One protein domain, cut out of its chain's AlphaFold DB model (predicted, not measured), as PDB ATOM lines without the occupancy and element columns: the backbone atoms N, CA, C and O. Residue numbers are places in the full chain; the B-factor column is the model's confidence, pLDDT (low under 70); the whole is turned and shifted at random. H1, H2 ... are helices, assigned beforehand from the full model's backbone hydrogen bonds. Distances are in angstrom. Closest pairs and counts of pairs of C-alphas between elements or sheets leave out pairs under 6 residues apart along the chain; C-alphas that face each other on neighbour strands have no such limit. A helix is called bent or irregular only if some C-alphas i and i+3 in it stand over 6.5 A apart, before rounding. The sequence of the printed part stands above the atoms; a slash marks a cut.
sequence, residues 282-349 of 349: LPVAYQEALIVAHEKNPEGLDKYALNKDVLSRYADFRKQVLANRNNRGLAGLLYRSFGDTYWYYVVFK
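AT A GLANCE: This is residues 282 to 349 of the 349 residues of an uncharacterized protein of Parabacteroides sp. CAG:409 (UniProt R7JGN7). The longest helix, H3, sets the long axis; the short helical hairpin of H4 and H5 runs beside it, the three centres making a loose triangle, and H1 crosses one end of this group at a steep angle. The short H2 sits beside the later part of H1, near Leu 290, on the side away from H4 and H5, and is the helix farthest from the mean of the C-alphas, with its centre 15.0 A from it. The printed part has 68 residues with five named helices, in the order H1, H2, H3, H4, H5, and no named strand; the class is all helix. The whole is compact, with a radius of gyration of the C-alphas of 12.2 A, yet elongated in outline, spanning 37 by 21 by 19 A.

IN THESE COORDINATES: H3, residues 308 to 323, runs 22.5 A from C-alpha 308 at (57.946, -21.181, 2.888) to C-alpha 323 at (36.697, -14.393, -0.359). H1, residues 284 to 293, is 14.3 A long and begins with C-alpha 284 at (58.848, -14.231, 11.646). H2, residues 298 to 301, is 5.7 A long. H4, residues 330 to 338, is 11.4 A long and irregular: C-alphas 333 and 336 are 7.1 A apart. H5, residues 342 to 348, is 10.0 A long and ends with C-alpha 348 at (42.618, -4.632, 10.912).

HOW THE PARTS SIT: H1 is the hub, touching H2, H3 and H5. Residues 310 to 314 alone of H3 touch H1, at a steep tilt of 53 degrees, the same way; the closest C-alphas, of Glu 288 and Val 310, are 6.9 A apart. H1 and H5 touch at a steep tilt of 57 degrees, the same way, closest at the C-alphas of Ala 285 and Tyr 342, 5.9 A apart. H1 and H2 only just touch, with 3 pairs of C-alphas within 8 A; the closest are those of Leu 290 and Leu 301, 7.4 A. H4 and H5 form a helical hairpin, opposite ways at a shallow tilt of 13 degrees; they only just touch, with 3 pairs of C-alphas within 8 A, the closest those of Phe 338 and Tyr 344, 6.1 A. H3 is close to but not clearly touching H4, at a shallow tilt of 16 degrees, opposite ways; their closest C-alphas, of Phe 317 and Phe 338, are 7.3 A apart. H3 is likewise close to but not clearly touching H5, at a shallow tilt of 11 degrees, the same way, with the C-alphas of Tyr 314 and Trp 343 closest at 7.8 A. H2 is apart from H3, H4 and H5, and H1 is apart from H4. In H1, H3 and H5 every O i to N i+4 pair is within hydrogen-bond range, in H4 3 of 5 are, and H2 is too short for such a pair.

THE WHOLE: The two C-alphas farthest apart, of Lys 303 and Arg 328, are 37.6 A apart. The printed part has no cut and ends at residue 349, the chain's last residue. The links H1 to H2 and H4 to H5 are tight, those from H2 to H3 and H3 to H4 are short, and no link is long. The mean pLDDT of the printed part is 92.8, and no printed residue is under 70.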
ATOM      1  N   LEU A 282      66.072 -13.691   9.962       94.88
ATOM      2  CA  LEU A 282      64.868 -12.859   9.912       94.88
ATOM      3  C   LEU A 282      63.812 -13.411  10.881       94.88
ATOM      4  O   LEU A 282      63.251 -14.476  10.600       94.88
ATOM      5  N   PRO A 283      63.464 -12.680  11.956       95.88
ATOM      6  CA  PRO A 283      62.295 -12.968  12.781       95.88
ATOM      7  C   PRO A 283      61.027 -13.112  11.946       95.88
ATOM      8  O   PRO A 283      60.874 -12.433  10.924       95.88
ATOM      9  N   VAL A 284      60.087 -13.949  12.397       95.44
ATOM     10  CA  VAL A 284      58.848 -14.231  11.646       95.44
ATOM     11  C   VAL A 284      58.127 -12.934  11.289       95.44
ATOM     12  O   VAL A 284      57.900 -12.677  10.110       95.44
ATOM     13  N   ALA A 285      57.893 -12.052  12.263       95.56
ATOM     14  CA  ALA A 285      57.233 -10.767  12.037       95.56
ATOM     15  C   ALA A 285      57.927  -9.890  10.976       95.56
ATOM     16  O   ALA A 285      57.271  -9.116  10.276       95.56
ATOM     17  N   TYR A 286      59.253  -9.991  10.838       97.00
ATOM     18  CA  TYR A 286      60.007  -9.217   9.850       97.00
ATOM     19  C   TYR A 286      59.845  -9.819   8.455       97.00
ATOM     20  O   TYR A 286      59.685  -9.075   7.490       97.00
ATOM     21  N   GLN A 287      59.808 -11.151   8.347       96.56
ATOM     22  CA  GLN A 287      59.452 -11.831   7.099       96.56
ATOM     23  C   GLN A 287      58.033 -11.456   6.660       96.56
ATOM     24  O   GLN A 287      57.814 -11.108   5.501       96.56
ATOM     25  N   GLU A 288      57.076 -11.454   7.590       96.50
ATOM     26  CA  GLU A 288      55.699 -11.036   7.321       96.50
ATOM     27  C   GLU A 288      55.627  -9.584   6.825       96.50
ATOM     28  O   GLU A 288      54.915  -9.287   5.863       96.50
ATOM     29  N   ALA A 289      56.396  -8.678   7.435       96.56
ATOM     30  CA  ALA A 289      56.488  -7.283   7.014       96.56
ATOM     31  C   ALA A 289      57.121  -7.102   5.634       96.56
ATOM     32  O   ALA A 289      56.602  -6.323   4.834       96.56
ATOM     33  N   LEU A 290      58.182  -7.848   5.318       96.31
ATOM     34  CA  LEU A 290      58.784  -7.852   3.983       96.31
ATOM     35  C   LEU A 290      57.782  -8.321   2.926       96.31
ATOM     36  O   LEU A 290      57.626  -7.668   1.897       96.31
ATOM     37  N   ILE A 291      57.044  -9.397   3.197       95.81
ATOM     38  CA  ILE A 291      56.022  -9.910   2.278       95.81
ATOM     39  C   ILE A 291      54.948  -8.848   1.994       95.81
ATOM     40  O   ILE A 291      54.566  -8.651   0.841       95.81
ATOM     41  N   VAL A 292      54.492  -8.124   3.023       93.38
ATOM     42  CA  VAL A 292      53.539  -7.013   2.856       93.38
ATOM     43  C   VAL A 292      54.158  -5.855   2.065       93.38
ATOM     44  O   VAL A 292      53.508  -5.307   1.174       93.38
ATOM     45  N   ALA A 293      55.406  -5.481   2.356       92.25
ATOM     46  CA  ALA A 293      56.093  -4.374   1.687       92.25
ATOM     47  C   ALA A 293      56.325  -4.634   0.187       92.25
ATOM     48  O   ALA A 293      56.261  -3.703  -0.617       92.25
ATOM     49  N   HIS A 294      56.534  -5.896  -0.200       92.12
ATOM     50  CA  HIS A 294      56.817  -6.320  -1.576       92.12
ATOM     51  C   HIS A 294      55.611  -6.955  -2.288       92.12
ATOM     52  O   HIS A 294      55.773  -7.569  -3.338       92.12
ATOM     53  N   GLU A 295      54.376  -6.762  -1.799       88.38
ATOM     54  CA  GLU A 295      53.167  -7.357  -2.409       88.38
ATOM     55  C   GLU A 295      53.012  -7.003  -3.904       88.38
ATOM     56  O   GLU A 295      52.506  -7.803  -4.693       88.38
ATOM     57  N   LYS A 296      53.460  -5.804  -4.305       88.75
ATOM     58  CA  LYS A 296      53.432  -5.326  -5.700       88.75
ATOM     59  C   LYS A 296      54.678  -5.685  -6.512       88.75
ATOM     60  O   LYS A 296      54.639  -5.544  -7.729       88.75
ATOM     61  N   ASN A 297      55.762  -6.098  -5.860       90.69
ATOM     62  CA  ASN A 297      57.026  -6.444  -6.506       90.69
ATOM     63  C   ASN A 297      57.673  -7.667  -5.826       90.69
ATOM     64  O   ASN A 297      58.657  -7.507  -5.100       90.69
ATOM     65  N   PRO A 298      57.127  -8.881  -6.025       88.44
ATOM     66  CA  PRO A 298      57.588 -10.072  -5.311       88.44
ATOM     67  C   PRO A 298      59.052 -10.440  -5.582       88.44
ATOM     68  O   PRO A 298      59.699 -10.984  -4.696       88.44
ATOM     69  N   GLU A 299      59.586 -10.092  -6.757       88.25
ATOM     70  CA  GLU A 299      60.995 -10.312  -7.141       88.25
ATOM     71  C   GLU A 299      61.972  -9.630  -6.166       88.25
ATOM     72  O   GLU A 299      63.091 -10.089  -5.948       88.25
ATOM     73  N   GLY A 300      61.537  -8.556  -5.493       85.38
ATOM     74  CA  GLY A 300      62.318  -7.882  -4.453       85.38
ATOM     75  C   GLY A 300      62.600  -8.741  -3.213       85.38
ATOM     76  O   GLY A 300      63.473  -8.381  -2.415       85.38
ATOM     77  N   LEU A 301      61.897  -9.869  -3.052       90.25
ATOM     78  CA  LEU A 301      62.076 -10.809  -1.948       90.25
ATOM     79  C   LEU A 301      63.143 -11.875  -2.213       90.25
ATOM     80  O   LEU A 301      63.608 -12.478  -1.249       90.25
ATOM     81  N   ASP A 302      63.571 -12.076  -3.462       88.31
ATOM     82  CA  ASP A 302      64.470 -13.177  -3.856       88.31
ATOM     83  C   ASP A 302      65.844 -13.117  -3.168       88.31
ATOM     84  O   ASP A 302      66.539 -14.124  -3.035       88.31
ATOM     85  N   LYS A 303      66.231 -11.934  -2.681       88.00
ATOM     86  CA  LYS A 303      67.459 -11.717  -1.903       88.00
ATOM     87  C   LYS A 303      67.358 -12.143  -0.432       88.00
ATOM     88  O   LYS A 303      68.378 -12.171   0.257       88.00
ATOM     89  N   TYR A 304      66.159 -12.447   0.068       89.50
ATOM     90  CA  TYR A 304      65.927 -12.877   1.446       89.50
ATOM     91  C   TYR A 304      65.616 -14.370   1.513       89.50
ATOM     92  O   TYR A 304      64.803 -14.899   0.759       89.50
ATOM     93  N   ALA A 305      66.207 -15.050   2.494       87.94
ATOM     94  CA  ALA A 305      65.870 -16.430   2.810       87.94
ATOM     95  C   ALA A 305      64.564 -16.486   3.627       87.94
ATOM     96  O   ALA A 305      64.588 -16.611   4.850       87.94
ATOM     97  N   LEU A 306      63.416 -16.351   2.954       92.44
ATOM     98  CA  LEU A 306      62.099 -16.418   3.595       92.44
ATOM     99  C   LEU A 306      61.645 -17.861   3.839       92.44
ATOM    100  O   LEU A 306      61.823 -18.751   3.002       92.44
ATOM    101  N   ASN A 307      60.974 -18.083   4.967       94.44
ATOM    102  CA  ASN A 307      60.355 -19.359   5.285       94.44
ATOM    103  C   ASN A 307      59.109 -19.589   4.405       94.44
ATOM    104  O   ASN A 307      58.190 -18.767   4.347       94.44
ATOM    105  N   LYS A 308      59.059 -20.754   3.748       93.81
ATOM    106  CA  LYS A 308      57.946 -21.181   2.888       93.81
ATOM    107  C   LYS A 308      56.613 -21.242   3.631       93.81
ATOM    108  O   LYS A 308      55.583 -20.927   3.034       93.81
ATOM    109  N   ASP A 309      56.627 -21.579   4.917       95.50
ATOM    110  CA  ASP A 309      55.416 -21.635   5.736       95.50
ATOM    111  C   ASP A 309      54.807 -20.241   5.920       95.50
ATOM    112  O   ASP A 309      53.589 -20.084   5.849       95.50
ATOM    113  N   VAL A 310      55.643 -19.205   6.064       95.69
ATOM    114  CA  VAL A 310      55.194 -17.808   6.182       95.69
ATOM    115  C   VAL A 310      54.567 -17.339   4.864       95.69
ATOM    116  O   VAL A 310      53.489 -16.745   4.870       95.69
ATOM    117  N   LEU A 311      55.182 -17.676   3.725       94.19
ATOM    118  CA  LEU A 311      54.632 -17.381   2.394       94.19
ATOM    119  C   LEU A 311      53.281 -18.077   2.167       94.19
ATOM    120  O   LEU A 311      52.327 -17.443   1.710       94.19
ATOM    121  N   SER A 312      53.177 -19.362   2.527       95.62
ATOM    122  CA  SER A 312      51.921 -20.116   2.443       95.62
ATOM    123  C   SER A 312      50.846 -19.505   3.344       95.62
ATOM    124  O   SER A 312      49.716 -19.287   2.904       95.62
ATOM    125  N   ARG A 313      51.204 -19.151   4.585       96.69
ATOM    126  CA  ARG A 313      50.285 -18.534   5.551       96.69
ATOM    127  C   ARG A 313      49.760 -17.184   5.056       96.69
ATOM    128  O   ARG A 313      48.572 -16.899   5.216       96.69
ATOM    129  N   TYR A 314      50.599 -16.381   4.400       96.44
ATOM    130  CA  TYR A 314      50.169 -15.130   3.774       96.44
ATOM    131  C   TYR A 314      49.228 -15.355   2.583       96.44
ATOM    132  O   TYR A 314      48.223 -14.652   2.443       96.44
ATOM    133  N   ALA A 315      49.507 -16.348   1.732       94.81
ATOM    134  CA  ALA A 315      48.631 -16.698   0.614       94.81
ATOM    135  C   ALA A 315      47.232 -17.119   1.104       94.81
ATOM    136  O   ALA A 315      46.221 -16.649   0.569       94.81
ATOM    137  N   ASP A 316      47.172 -17.923   2.169       96.19
ATOM    138  CA  ASP A 316      45.918 -18.318   2.815       96.19
ATOM    139  C   ASP A 316      45.181 -17.123   3.425       96.19
ATOM    140  O   ASP A 316      43.966 -16.985   3.237       96.19
ATOM    141  N   PHE A 317      45.899 -16.221   4.102       96.38
ATOM    142  CA  PHE A 317      45.330 -14.982   4.628       96.38
ATOM    143  C   PHE A 317      44.695 -14.146   3.512       96.38
ATOM    144  O   PHE A 317      43.516 -13.790   3.599       96.38
ATOM    145  N   ARG A 318      45.433 -13.885   2.421       94.25
ATOM    146  CA  ARG A 318      44.914 -13.136   1.266       94.25
ATOM    147  C   ARG A 318      43.681 -13.811   0.689       94.25
ATOM    148  O   ARG A 318      42.663 -13.147   0.520       94.25
ATOM    149  N   LYS A 319      43.725 -15.121   0.436       94.94
ATOM    150  CA  LYS A 319      42.578 -15.877  -0.089       94.94
ATOM    151  C   LYS A 319      41.332 -15.682   0.779       94.94
ATOM    152  O   LYS A 319      40.256 -15.417   0.243       94.94
ATOM    153  N   GLN A 320      41.470 -15.757   2.103       94.69
ATOM    154  CA  GLN A 320      40.343 -15.583   3.020       94.69
ATOM    155  C   GLN A 320      39.835 -14.137   3.080       94.69
ATOM    156  O   GLN A 320      38.619 -13.931   3.094       94.69
ATOM    157  N   VAL A 321      40.729 -13.142   3.050       93.12
ATOM    158  CA  VAL A 321      40.352 -11.720   2.972       93.12
ATOM    159  C   VAL A 321      39.608 -11.426   1.668       93.12
ATOM    160  O   VAL A 321      38.562 -10.781   1.698       93.12
ATOM    161  N   LEU A 322      40.097 -11.937   0.533       91.56
ATOM    162  CA  LEU A 322      39.481 -11.772  -0.788       91.56
ATOM    163  C   LEU A 322      38.096 -12.430  -0.870       91.56
ATOM    164  O   LEU A 322      37.154 -11.805  -1.356       91.56
ATOM    165  N   ALA A 323      37.960 -13.655  -0.358       92.00
ATOM    166  CA  ALA A 323      36.697 -14.393  -0.359       92.00
ATOM    167  C   ALA A 323      35.618 -13.752   0.533       92.00
ATOM    168  O   ALA A 323      34.429 -13.937   0.289       92.00
ATOM    169  N   ASN A 324      36.017 -12.982   1.550       90.25
ATOM    170  CA  ASN A 324      35.114 -12.426   2.559       90.25
ATOM    171  C   ASN A 324      35.129 -10.887   2.617       90.25
ATOM    172  O   ASN A 324      34.769 -10.317   3.646       90.25
ATOM    173  N   ARG A 325      35.504 -10.193   1.530       83.56
ATOM    174  CA  ARG A 325      35.652  -8.717   1.490       83.56
ATOM    175  C   ARG A 325      34.439  -7.933   2.013       83.56
ATOM    176  O   ARG A 325      34.609  -6.866   2.590       83.56
ATOM    177  N   ASN A 326      33.230  -8.469   1.843       87.44
ATOM    178  CA  ASN A 326      31.983  -7.816   2.257       87.44
ATOM    179  C   ASN A 326      31.526  -8.196   3.680       87.44
ATOM    180  O   ASN A 326      30.482  -7.733   4.143       87.44
ATOM    181  N   ASN A 327      32.276  -9.045   4.387       89.81
ATOM    182  CA  ASN A 327      31.921  -9.498   5.725       89.81
ATOM    183  C   ASN A 327      32.356  -8.472   6.784       89.81
ATOM    184  O   ASN A 327      33.537  -8.338   7.099       89.81
ATOM    185  N   ARG A 328      31.389  -7.787   7.408       85.94
ATOM    186  CA  ARG A 328      31.647  -6.804   8.481       85.94
ATOM    187  C   ARG A 328      32.324  -7.407   9.725       85.94
ATOM    188  O   ARG A 328      32.924  -6.668  10.496       85.94
ATOM    189  N   GLY A 329      32.246  -8.726   9.918       90.88
ATOM    190  CA  GLY A 329      32.891  -9.470  11.006       90.88
ATOM    191  C   GLY A 329      34.235 -10.108  10.637       90.88
ATOM    192  O   GLY A 329      34.741 -10.918  11.413       90.88
ATOM    193  N   LEU A 330      34.816  -9.769   9.476       91.75
ATOM    194  CA  LEU A 330      36.010 -10.428   8.934       91.75
ATOM    195  C   LEU A 330      37.194 -10.462   9.914       91.75
ATOM    196  O   LEU A 330      37.826 -11.504  10.064       91.75
ATOM    197  N   ALA A 331      37.457  -9.360  10.624       91.19
ATOM    198  CA  ALA A 331      38.542  -9.293  11.603       91.19
ATOM    199  C   ALA A 331      38.388 -10.365  12.698       91.19
ATOM    200  O   ALA A 331      39.316 -11.114  12.980       91.19
ATOM    201  N   GLY A 332      37.188 -10.498  13.276       92.31
ATOM    202  CA  GLY A 332      36.916 -11.502  14.308       92.31
ATOM    203  C   GLY A 332      37.014 -12.937  13.785       92.31
ATOM    204  O   GLY A 332      37.521 -13.805  14.490       92.31
ATOM    205  N   LEU A 333      36.582 -13.167  12.540       92.75
ATOM    206  CA  LEU A 333      36.654 -14.471  11.879       92.75
ATOM    207  C   LEU A 333      38.106 -14.924  11.658       92.75
ATOM    208  O   LEU A 333      38.423 -16.087  11.887       92.75
ATOM    209  N   LEU A 334      38.987 -14.004  11.259       94.69
ATOM    210  CA  LEU A 334      40.395 -14.303  10.976       94.69
ATOM    211  C   LEU A 334      41.294 -14.274  12.214       94.69
ATOM    212  O   LEU A 334      42.403 -14.804  12.168       94.69
ATOM    213  N   TYR A 335      40.829 -13.701  13.327       92.88
ATOM    214  CA  TYR A 335      41.658 -13.479  14.512       92.88
ATOM    215  C   TYR A 335      42.280 -14.764  15.071       92.88
ATOM    216  O   TYR A 335      43.437 -14.759  15.469       92.88
ATOM    217  N   ARG A 336      41.546 -15.883  15.074       91.88
ATOM    218  CA  ARG A 336      42.068 -17.147  15.620       91.88
ATOM    219  C   ARG A 336      43.228 -17.721  14.799       91.88
ATOM    220  O   ARG A 336      44.068 -18.404  15.369       91.88
ATOM    221  N   SER A 337      43.249 -17.469  13.492       93.50
ATOM    222  CA  SER A 337      44.223 -18.066  12.568       93.50
ATOM    223  C   SER A 337      45.352 -17.117  12.185       93.50
ATOM    224  O   SER A 337      46.396 -17.575  11.733       93.50
ATOM    225  N   PHE A 338      45.139 -15.805  12.306       95.69
ATOM    226  CA  PHE A 338      46.091 -14.791  11.845       95.69
ATOM    227  C   PHE A 338      46.258 -13.625  12.820       95.69
ATOM    228  O   PHE A 338      46.965 -12.676  12.504       95.69
ATOM    229  N   GLY A 339      45.595 -13.631  13.979       92.94
ATOM    230  CA  GLY A 339      45.639 -12.512  14.926       92.94
ATOM    231  C   GLY A 339      47.027 -12.215  15.499       92.94
ATOM    232  O   GLY A 339      47.218 -11.118  16.014       92.94
ATOM    233  N   ASP A 340      47.936 -13.180  15.377       94.19
ATOM    234  CA  ASP A 340      49.358 -13.200  15.735       94.19
ATOM    235  C   ASP A 340      50.292 -12.664  14.632       94.19
ATOM    236  O   ASP A 340      51.500 -12.615  14.819       94.19
ATOM    237  N   THR A 341      49.758 -12.260  13.476       96.25
ATOM    238  CA  THR A 341      50.565 -11.890  12.298       96.25
ATOM    239  C   THR A 341      50.581 -10.384  12.037       96.25
ATOM    240  O   THR A 341      49.595  -9.666  12.254       96.25
ATOM    241  N   TYR A 342      51.675  -9.892  11.461       96.00
ATOM    242  CA  TYR A 342      51.824  -8.497  11.077       96.00
ATOM    243  C   TYR A 342      50.832  -8.070   9.988       96.00
ATOM    244  O   TYR A 342      50.249  -6.991  10.076       96.00
ATOM    245  N   TRP A 343      50.561  -8.897   8.973       95.12
ATOM    246  CA  TRP A 343      49.578  -8.530   7.943       95.12
ATOM    247  C   TRP A 343      48.160  -8.390   8.513       95.12
ATOM    248  O   TRP A 343      47.407  -7.525   8.063       95.12
ATOM    249  N   TYR A 344      47.793  -9.164   9.542       95.44
ATOM    250  CA  TYR A 344      46.528  -8.957  10.247       95.44
ATOM    251  C   TYR A 344      46.522  -7.613  10.981       95.44
ATOM    252  O   TYR A 344      45.531  -6.881  10.908       95.44
ATOM    253  N   TYR A 345      47.631  -7.257  11.643       95.12
ATOM    254  CA  TYR A 345      47.805  -5.933  12.241       95.12
ATOM    255  C   TYR A 345      47.643  -4.824  11.192       95.12
ATOM    256  O   TYR A 345      46.834  -3.924  11.382       95.12
ATOM    257  N   VAL A 346      48.322  -4.914  10.045       94.06
ATOM    258  CA  VAL A 346      48.249  -3.901   8.981       94.06
ATOM    259  C   VAL A 346      46.824  -3.693   8.470       94.06
ATOM    260  O   VAL A 346      46.428  -2.544   8.258       94.06
ATOM    261  N   VAL A 347      46.062  -4.775   8.284       93.06
ATOM    262  CA  VAL A 347      44.721  -4.730   7.682       93.06
ATOM    263  C   VAL A 347      43.635  -4.321   8.684       93.06
ATOM    264  O   VAL A 347      42.697  -3.624   8.299       93.06
ATOM    265  N   PHE A 348      43.727  -4.744   9.950       91.94
ATOM    266  CA  PHE A 348      42.618  -4.632  10.912       91.94
ATOM    267  C   PHE A 348      42.901  -3.780  12.158       91.94
ATOM    268  O   PHE A 348      41.995  -3.619  12.986       91.94
ATOM    269  N   LYS A 349      44.123  -3.271  12.338       85.81
ATOM    270  CA  LYS A 349      44.526  -2.401  13.455       85.81
ATOM    271  C   LYS A 349      45.104  -1.100  12.931       85.81
ATOM    272  O   LYS A 349      44.856  -0.075  13.594       85.81
TER     273      LYS A 349